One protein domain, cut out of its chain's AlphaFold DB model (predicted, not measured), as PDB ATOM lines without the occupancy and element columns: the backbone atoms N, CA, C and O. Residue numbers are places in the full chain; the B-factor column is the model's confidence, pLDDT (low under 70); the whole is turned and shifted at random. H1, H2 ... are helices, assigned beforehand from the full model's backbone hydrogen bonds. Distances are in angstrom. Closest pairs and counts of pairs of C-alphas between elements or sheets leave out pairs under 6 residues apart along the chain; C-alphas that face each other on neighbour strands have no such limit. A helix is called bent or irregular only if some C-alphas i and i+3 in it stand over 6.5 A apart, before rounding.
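What this domain is: This is residues 138 to 196 of the 607 residues of an uncharacterized protein of Saccharothrix algeriensis (UniProt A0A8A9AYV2). A small, compact knot of helices: the long H1 and the short H2 lie side by side as a hairpin, and H4 runs slantwise over one side of this pair. The short H3 sits by the end of the hairpin where H1 begins and H2 ends. The printed part has 59 residues with four named helices, H1, H2, H3 and H4 in chain order, and no named strand; the class is all helix. The radius of gyration of the C-alphas is 10.0 A, and the outline is rounded, spanning 27 by 23 by 18 A.

How they stand to each other: H1, residues 140 to 153, is irregular, but only just: C-alphas 141 and 144 are 6.6 A apart. It touches H2, residues 162 to 167, in a helical hairpin, at a shallow tilt of 10 degrees, opposite ways; their closest C-alphas, of Thr 145 and Val 163, are 6.2 A apart. With residues 144 to 148 alone H1 only just touches H4, residues 179 to 188, with 3 pairs of C-alphas within 8 A; the closest, of Phe 144 and Ala 182, are 6.9 A apart, and the tilt is steep, 48 degrees, the same way. H3, residues 170 to 175, and H2 touch only at the corner by their link, and only just, with 3 pairs; the closest C-alphas, of Val 166 and Leu 172, are 5.3 A apart. H3 and H4 are close but not clearly touching, with the closest C-alphas, of Met 175 and His 181, 5.9 A apart. Every O i to N i+4 pair is within hydrogen-bond range in H2, H3 and H4, and 8 of 10 are in H1.

Where its parts are: H1 begins at C-alpha 140 (-41.912, 9.425, 8.084) and is 18.3 A long. H2 and H3 measure 8.6 A and 8.7 A. H4, 14.3 A long, ends at C-alpha 188 (-35.110, -5.790, 3.729).

The domain as a whole: The C-alphas farthest apart, of Ala 153 and Pro 195, are 27.4 A apart. The printed part has no cut. The link from H1 to H2 is short; those from H2 to H3 and from H3 to H4 are tight. The mean pLDDT of the printed part is 89.7, and no printed residue is under 70.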
ATOM      1  N   TRP A 138     -48.314   8.444   3.647       90.44
ATOM      2  CA  TRP A 138     -47.687   8.318   4.954       90.44
ATOM      3  C   TRP A 138     -46.651   9.418   5.164       90.44
ATOM      4  O   TRP A 138     -46.029   9.905   4.224       90.44
ATOM      5  N   THR A 139     -46.448   9.775   6.426       90.69
ATOM      6  CA  THR A 139     -45.335  10.617   6.861       90.69
ATOM      7  C   THR A 139     -44.303   9.755   7.577       90.69
ATOM      8  O   THR A 139     -44.662   8.780   8.247       90.69
ATOM      9  N   LEU A 140     -43.025  10.126   7.444       90.12
ATOM     10  CA  LEU A 140     -41.912   9.425   8.084       90.12
ATOM     11  C   LEU A 140     -42.088   9.386   9.611       90.12
ATOM     12  O   LEU A 140     -42.165   8.310  10.203       90.12
ATOM     13  N   ASP A 141     -42.238  10.558  10.229       89.44
ATOM     14  CA  ASP A 141     -42.345  10.701  11.690       89.44
ATOM     15  C   ASP A 141     -43.738  10.348  12.244       89.44
ATOM     16  O   ASP A 141     -43.934  10.303  13.454       89.44
ATOM     17  N   GLY A 142     -44.714  10.086  11.368       90.44
ATOM     18  CA  GLY A 142     -46.052   9.638  11.748       90.44
ATOM     19  C   GLY A 142     -46.237   8.144  11.506       90.44
ATOM     20  O   GLY A 142     -45.812   7.305  12.298       90.44
ATOM     21  N   ARG A 143     -46.909   7.806  10.400       90.75
ATOM     22  CA  ARG A 143     -47.379   6.434  10.134       90.75
ATOM     23  C   ARG A 143     -46.245   5.431   9.926       90.75
ATOM     24  O   ARG A 143     -46.387   4.297  10.365       90.75
ATOM     25  N   PHE A 144     -45.135   5.825   9.299       94.00
ATOM     26  CA  PHE A 144     -44.016   4.903   9.095       94.00
ATOM     27  C   PHE A 144     -43.323   4.543  10.414       94.00
ATOM     28  O   PHE A 144     -43.118   3.365  10.695       94.00
ATOM     29  N   THR A 145     -43.010   5.541  11.244       94.69
ATOM     30  CA  THR A 145     -42.415   5.313  12.571       94.69
ATOM     31  C   THR A 145     -43.318   4.442  13.444       94.69
ATOM     32  O   THR A 145     -42.843   3.497  14.068       94.69
ATOM     33  N   GLU A 146     -44.625   4.711  13.446       93.75
ATOM     34  CA  GLU A 146     -45.601   3.884  14.161       93.75
ATOM     35  C   GLU A 146     -45.634   2.440  13.639       93.75
ATOM     36  O   GLU A 146     -45.614   1.495  14.423       93.75
ATOM     37  N   PHE A 147     -45.616   2.253  12.318       92.94
ATOM     38  CA  PHE A 147     -45.563   0.930  11.704       92.94
ATOM     39  C   PHE A 147     -44.310   0.147  12.125       92.94
ATOM     40  O   PHE A 147     -44.417  -1.006  12.535       92.94
ATOM     41  N   VAL A 148     -43.127   0.774  12.109       94.44
ATOM     42  CA  VAL A 148     -41.883   0.133  12.573       94.44
ATOM     43  C   VAL A 148     -41.972  -0.243  14.053       94.44
ATOM     44  O   VAL A 148     -41.616  -1.362  14.415       94.44
ATOM     45  N   ARG A 149     -42.495   0.645  14.907       94.56
ATOM     46  CA  ARG A 149     -42.662   0.368  16.343       94.56
ATOM     47  C   ARG A 149     -43.566  -0.832  16.602       94.56
ATOM     48  O   ARG A 149     -43.231  -1.655  17.449       94.56
ATOM     49  N   ARG A 150     -44.663  -0.972  15.853       92.94
ATOM     50  CA  ARG A 150     -45.547  -2.146  15.940       92.94
ATOM     51  C   ARG A 150     -44.833  -3.431  15.544       92.94
ATOM     52  O   ARG A 150     -44.946  -4.425  16.252       92.94
ATOM     53  N   LEU A 151     -44.040  -3.404  14.472       92.25
ATOM     54  CA  LEU A 151     -43.248  -4.566  14.060       92.25
ATOM     55  C   LEU A 151     -42.196  -4.957  15.106       92.25
ATOM     56  O   LEU A 151     -41.975  -6.145  15.322       92.25
ATOM     57  N   VAL A 152     -41.569  -3.985  15.777       92.88
ATOM     58  CA  VAL A 152     -40.638  -4.251  16.888       92.88
ATOM     59  C   VAL A 152     -41.379  -4.845  18.086       92.88
ATOM     60  O   VAL A 152     -40.959  -5.869  18.617       92.88
ATOM     61  N   ALA A 153     -42.514  -4.259  18.476       93.94
ATOM     62  CA  ALA A 153     -43.339  -4.769  19.570       93.94
ATOM     63  C   ALA A 153     -43.857  -6.196  19.300       93.94
ATOM     64  O   ALA A 153     -43.928  -7.008  20.218       93.94
ATOM     65  N   GLY A 154     -44.163  -6.513  18.039       90.19
ATOM     66  CA  GLY A 154     -44.555  -7.848  17.584       90.19
ATOM     67  C   GLY A 154     -43.393  -8.823  17.359       90.19
ATOM     68  O   GLY A 154     -43.631  -9.955  16.945       90.19
ATOM     69  N   GLY A 155     -42.138  -8.413  17.586       89.00
ATOM     70  CA  GLY A 155     -40.952  -9.256  17.392       89.00
ATOM     71  C   GLY A 155     -40.607  -9.561  15.928       89.00
ATOM     72  O   GLY A 155     -39.795 -10.444  15.659       89.00
ATOM     73  N   LEU A 156     -41.205  -8.842  14.974       86.31
ATOM     74  CA  LEU A 156     -40.937  -8.967  13.536       86.31
ATOM     75  C   LEU A 156     -39.717  -8.149  13.092       86.31
ATOM     76  O   LEU A 156     -39.128  -8.427  12.048       86.31
ATOM     77  N   LEU A 157     -39.326  -7.149  13.885       87.88
ATOM     78  CA  LEU A 157     -38.081  -6.402  13.739       87.88
ATOM     79  C   LEU A 157     -37.312  -6.400  15.059       87.88
ATOM     80  O   LEU A 157     -37.903  -6.318  16.131       87.88
ATOM     81  N   ALA A 158     -35.984  -6.449  14.973       86.38
ATOM     82  CA  ALA A 158     -35.122  -6.461  16.153       86.38
ATOM     83  C   ALA A 158     -35.027  -5.090  16.852       86.38
ATOM     84  O   ALA A 158     -34.886  -5.038  18.070       86.38
ATOM     85  N   SER A 159     -35.080  -3.986  16.098       89.25
ATOM     86  CA  SER A 159     -35.006  -2.618  16.631       89.25
ATOM     87  C   SER A 159     -35.694  -1.604  15.713       89.25
ATOM     88  O   SER A 159     -35.958  -1.882  14.537       89.25
ATOM     89  N   ASP A 160     -35.970  -0.410  16.244       90.75
ATOM     90  CA  ASP A 160     -36.550   0.724  15.517       90.75
ATOM     91  C   ASP A 160     -35.504   1.595  14.798       90.75
ATOM     92  O   ASP A 160     -35.866   2.525  14.076       90.75
ATOM     93  N   ASP A 161     -34.216   1.239  14.876       91.81
ATOM     94  CA  ASP A 161     -33.093   1.908  14.193       91.81
ATOM     95  C   ASP A 161     -33.297   2.092  12.680       91.81
ATOM     96  O   ASP A 161     -32.653   2.927  12.036       91.81
ATOM     97  N   LEU A 162     -34.168   1.274  12.084       91.94
ATOM     98  CA  LEU A 162     -34.583   1.399  10.694       91.94
ATOM     99  C   LEU A 162     -35.143   2.797  10.386       91.94
ATOM    100  O   LEU A 162     -34.903   3.318   9.299       91.94
ATOM    101  N   VAL A 163     -35.835   3.424  11.342       94.25
ATOM    102  CA  VAL A 163     -36.364   4.789  11.202       94.25
ATOM    103  C   VAL A 163     -35.230   5.785  10.970       94.25
ATOM    104  O   VAL A 163     -35.306   6.587  10.040       94.25
ATOM    105  N   GLU A 164     -34.137   5.688  11.731       92.38
ATOM    106  CA  GLU A 164     -32.965   6.551  11.540       92.38
ATOM    107  C   GLU A 164     -32.246   6.273  10.219       92.38
ATOM    108  O   GLU A 164     -31.770   7.199   9.561       92.38
ATOM    109  N   ALA A 165     -32.171   5.008   9.796       91.12
ATOM    110  CA  ALA A 165     -31.591   4.655   8.501       91.12
ATOM    111  C   ALA A 165     -32.377   5.286   7.338       91.12
ATOM    112  O   ALA A 165     -31.779   5.857   6.424       91.12
ATOM    113  N   VAL A 166     -33.711   5.249   7.401       93.12
ATOM    114  CA  VAL A 166     -34.580   5.890   6.407       93.12
ATOM    115  C   VAL A 166     -34.471   7.412   6.481       93.12
ATOM    116  O   VAL A 166     -34.357   8.053   5.439       93.12
ATOM    117  N   ARG A 167     -34.433   8.008   7.681       93.06
ATOM    118  CA  ARG A 167     -34.301   9.466   7.847       93.06
ATOM    119  C   ARG A 167     -33.014  10.012   7.228       93.06
ATOM    120  O   ARG A 167     -33.030  11.085   6.632       93.06
ATOM    121  N   ARG A 168     -31.907   9.270   7.328       91.25
ATOM    122  CA  ARG A 168     -30.610   9.651   6.740       91.25
ATOM    123  C   ARG A 168     -30.554   9.513   5.215       91.25
ATOM    124  O   ARG A 168     -29.612  10.015   4.611       91.25
ATOM    125  N   SER A 169     -31.532   8.858   4.588       90.19
ATOM    126  CA  SER A 169     -31.589   8.663   3.138       90.19
ATOM    127  C   SER A 169     -32.795   9.391   2.535       90.19
ATOM    128  O   SER A 169     -33.922   8.899   2.624       90.19
ATOM    129  N   PRO A 170     -32.591  10.527   1.839       87.44
ATOM    130  CA  PRO A 170     -33.680  11.243   1.173       87.44
ATOM    131  C   PRO A 170     -34.465  10.373   0.180       87.44
ATOM    132  O   PRO A 170     -35.672  10.546   0.027       87.44
ATOM    133  N   GLY A 171     -33.797   9.422  -0.486       86.38
ATOM    134  CA  GLY A 171     -34.439   8.472  -1.395       86.38
ATOM    135  C   GLY A 171     -35.422   7.558  -0.668       86.38
ATOM    136  O   GLY A 171     -36.590   7.489  -1.047       86.38
ATOM    137  N   LEU A 172     -34.982   6.920   0.421       90.62
ATOM    138  CA  LEU A 172     -35.838   6.041   1.221       90.62
ATOM    139  C   LEU A 172     -36.961   6.822   1.908       90.62
ATOM    140  O   LEU A 172     -38.107   6.375   1.886       90.62
ATOM    141  N   ALA A 173     -36.670   8.010   2.448       90.88
ATOM    142  CA  ALA A 173     -37.671   8.882   3.060       90.88
ATOM    143  C   ALA A 173     -38.807   9.231   2.081       90.88
ATOM    144  O   ALA A 173     -39.978   9.201   2.460       90.88
ATOM    145  N   ARG A 174     -38.483   9.485   0.803       88.56
ATOM    146  CA  ARG A 174     -39.486   9.687  -0.258       88.56
ATOM    147  C   ARG A 174     -40.257   8.416  -0.609       88.56
ATOM    148  O   ARG A 174     -41.409   8.517  -1.010       88.56
ATOM    149  N   MET A 175     -39.662   7.230  -0.481       90.12
ATOM    150  CA  MET A 175     -40.337   5.968  -0.802       90.12
ATOM    151  C   MET A 175     -41.338   5.548   0.275       90.12
ATOM    152  O   MET A 175     -42.459   5.168  -0.068       90.12
ATOM    153  N   VAL A 176     -40.969   5.640   1.559       92.19
ATOM    154  CA  VAL A 176     -41.784   5.134   2.686       92.19
ATOM    155  C   VAL A 176     -43.083   5.907   2.924       92.19
ATOM    156  O   VAL A 176     -43.920   5.486   3.720       92.19
ATOM    157  N   VAL A 177     -43.305   7.004   2.193       89.94
ATOM    158  CA  VAL A 177     -44.614   7.671   2.116       89.94
ATOM    159  C   VAL A 177     -45.688   6.762   1.496       89.94
ATOM    160  O   VAL A 177     -46.886   7.033   1.621       89.94
ATOM    161  N   ARG A 178     -45.277   5.681   0.817       88.75
ATOM    162  CA  ARG A 178     -46.147   4.613   0.318       88.75
ATOM    163  C   ARG A 178     -46.054   3.387   1.239       88.75
ATOM    164  O   ARG A 178     -44.958   2.844   1.383       88.75
ATOM    165  N   PRO A 179     -47.179   2.896   1.793       89.38
ATOM    166  CA  PRO A 179     -47.214   1.698   2.640       89.38
ATOM    167  C   PRO A 179     -46.552   0.472   2.020       89.38
ATOM    168  O   PRO A 179     -45.827  -0.247   2.701       89.38
ATOM    169  N   LEU A 180     -46.759   0.246   0.717       87.75
ATOM    170  CA  LEU A 180     -46.112  -0.862   0.020       87.75
ATOM    171  C   LEU A 180     -44.588  -0.771   0.137       87.75
ATOM    172  O   LEU A 180     -43.953  -1.719   0.580       87.75
ATOM    173  N   HIS A 181     -44.000   0.374  -0.217       90.38
ATOM    174  CA  HIS A 181     -42.551   0.553  -0.148       90.38
ATOM    175  C   HIS A 181     -42.045   0.516   1.292       90.38
ATOM    176  O   HIS A 181     -40.991  -0.059   1.539       90.38
ATOM    177  N   ALA A 182     -42.806   1.060   2.248       91.00
ATOM    178  CA  ALA A 182     -42.504   0.913   3.667       91.00
ATOM    179  C   ALA A 182     -42.379  -0.568   4.057       91.00
ATOM    180  O   ALA A 182     -41.389  -0.936   4.680       91.00
ATOM    181  N   ARG A 183     -43.308  -1.429   3.619       88.94
ATOM    182  CA  ARG A 183     -43.236  -2.882   3.840       88.94
ATOM    183  C   ARG A 183     -42.008  -3.524   3.185       88.94
ATOM    184  O   ARG A 183     -41.386  -4.390   3.792       88.94
ATOM    185  N   LEU A 184     -41.633  -3.113   1.972       90.44
ATOM    186  CA  LEU A 184     -40.417  -3.630   1.324       90.44
ATOM    187  C   LEU A 184     -39.159  -3.223   2.102       90.44
ATOM    188  O   LEU A 184     -38.287  -4.051   2.352       90.44
ATOM    189  N   VAL A 185     -39.097  -1.964   2.544       91.88
ATOM    190  CA  VAL A 185     -37.997  -1.422   3.352       91.88
ATOM    191  C   VAL A 185     -37.875  -2.164   4.685       91.88
ATOM    192  O   VAL A 185     -36.768  -2.549   5.064       91.88
ATOM    193  N   THR A 186     -38.987  -2.422   5.383       91.62
ATOM    194  CA  THR A 186     -38.959  -3.197   6.634       91.62
ATOM    195  C   THR A 186     -38.589  -4.660   6.402       91.62
ATOM    196  O   THR A 186     -37.826  -5.215   7.187       91.62
ATOM    197  N   SER A 187     -39.038  -5.268   5.299       87.75
ATOM    198  CA  SER A 187     -38.667  -6.638   4.920       87.75
ATOM    199  C   SER A 187     -37.171  -6.787   4.617       87.75
ATOM    200  O   SER A 187     -36.553  -7.782   5.008       87.75
ATOM    201  N   LEU A 188     -36.556  -5.803   3.956       88.44
ATOM    202  CA  LEU A 188     -35.110  -5.790   3.729       88.44
ATOM    203  C   LEU A 188     -34.335  -5.637   5.038       88.44
ATOM    204  O   LEU A 188     -33.350  -6.352   5.245       88.44
ATOM    205  N   GLY A 189     -34.817  -4.771   5.931       86.56
ATOM    206  CA  GLY A 189     -34.115  -4.395   7.153       86.56
ATOM    207  C   GLY A 189     -32.849  -3.586   6.854       86.56
ATOM    208  O   GLY A 189     -32.517  -3.313   5.705       86.56
ATOM    209  N   ARG A 190     -32.102  -3.194   7.893       82.88
ATOM    210  CA  ARG A 190     -30.961  -2.261   7.753       82.88
ATOM    211  C   ARG A 190     -29.871  -2.734   6.789       82.88
ATOM    212  O   ARG A 190     -29.265  -1.910   6.114       82.88
ATOM    213  N   THR A 191     -29.612  -4.037   6.736       78.56
ATOM    214  CA  THR A 191     -28.513  -4.618   5.952       78.56
ATOM    215  C   THR A 191     -28.767  -4.592   4.445       78.56
ATOM    216  O   THR A 191     -27.807  -4.537   3.686       78.56
ATOM    217  N   GLY A 192     -30.031  -4.579   4.008       78.75
ATOM    218  CA  GLY A 192     -30.405  -4.592   2.588       78.75
ATOM    219  C   GLY A 192     -30.647  -3.214   1.966       78.75
ATOM    220  O   GLY A 192     -30.988  -3.132   0.794       78.75
ATOM    221  N   LEU A 193     -30.515  -2.121   2.727       84.94
ATOM    222  CA  LEU A 193     -30.875  -0.775   2.248       84.94
ATOM    223  C   LEU A 193     -29.730   0.004   1.601       84.94
ATOM    224  O   LEU A 193     -29.994   1.000   0.934       84.94
ATOM    225  N   GLY A 194     -28.480  -0.428   1.787       82.12
ATOM    226  CA  GLY A 194     -27.296   0.248   1.244       82.12
ATOM    227  C   GLY A 194     -27.391   0.613  -0.248       82.12
ATOM    228  O   GLY A 194     -27.148   1.772  -0.581       82.12
ATOM    229  N   PRO A 195     -27.777  -0.314  -1.148       79.94
ATOM    230  CA  PRO A 195     -27.852  -0.037  -2.586       79.94
ATOM    231  C   PRO A 195     -29.156   0.655  -3.031       79.94
ATOM    232  O   PRO A 195     -29.292   1.035  -4.197       79.94
ATOM    233  N   VAL A 196     -30.137   0.832  -2.140       86.69
ATOM    234  CA  VAL A 196     -31.491   1.254  -2.519       86.69
ATOM    235  C   VAL A 196     -31.592   2.775  -2.639       86.69
ATOM    236  O   VAL A 196     -31.691   3.503  -1.651       86.69
TER     237      VAL A 196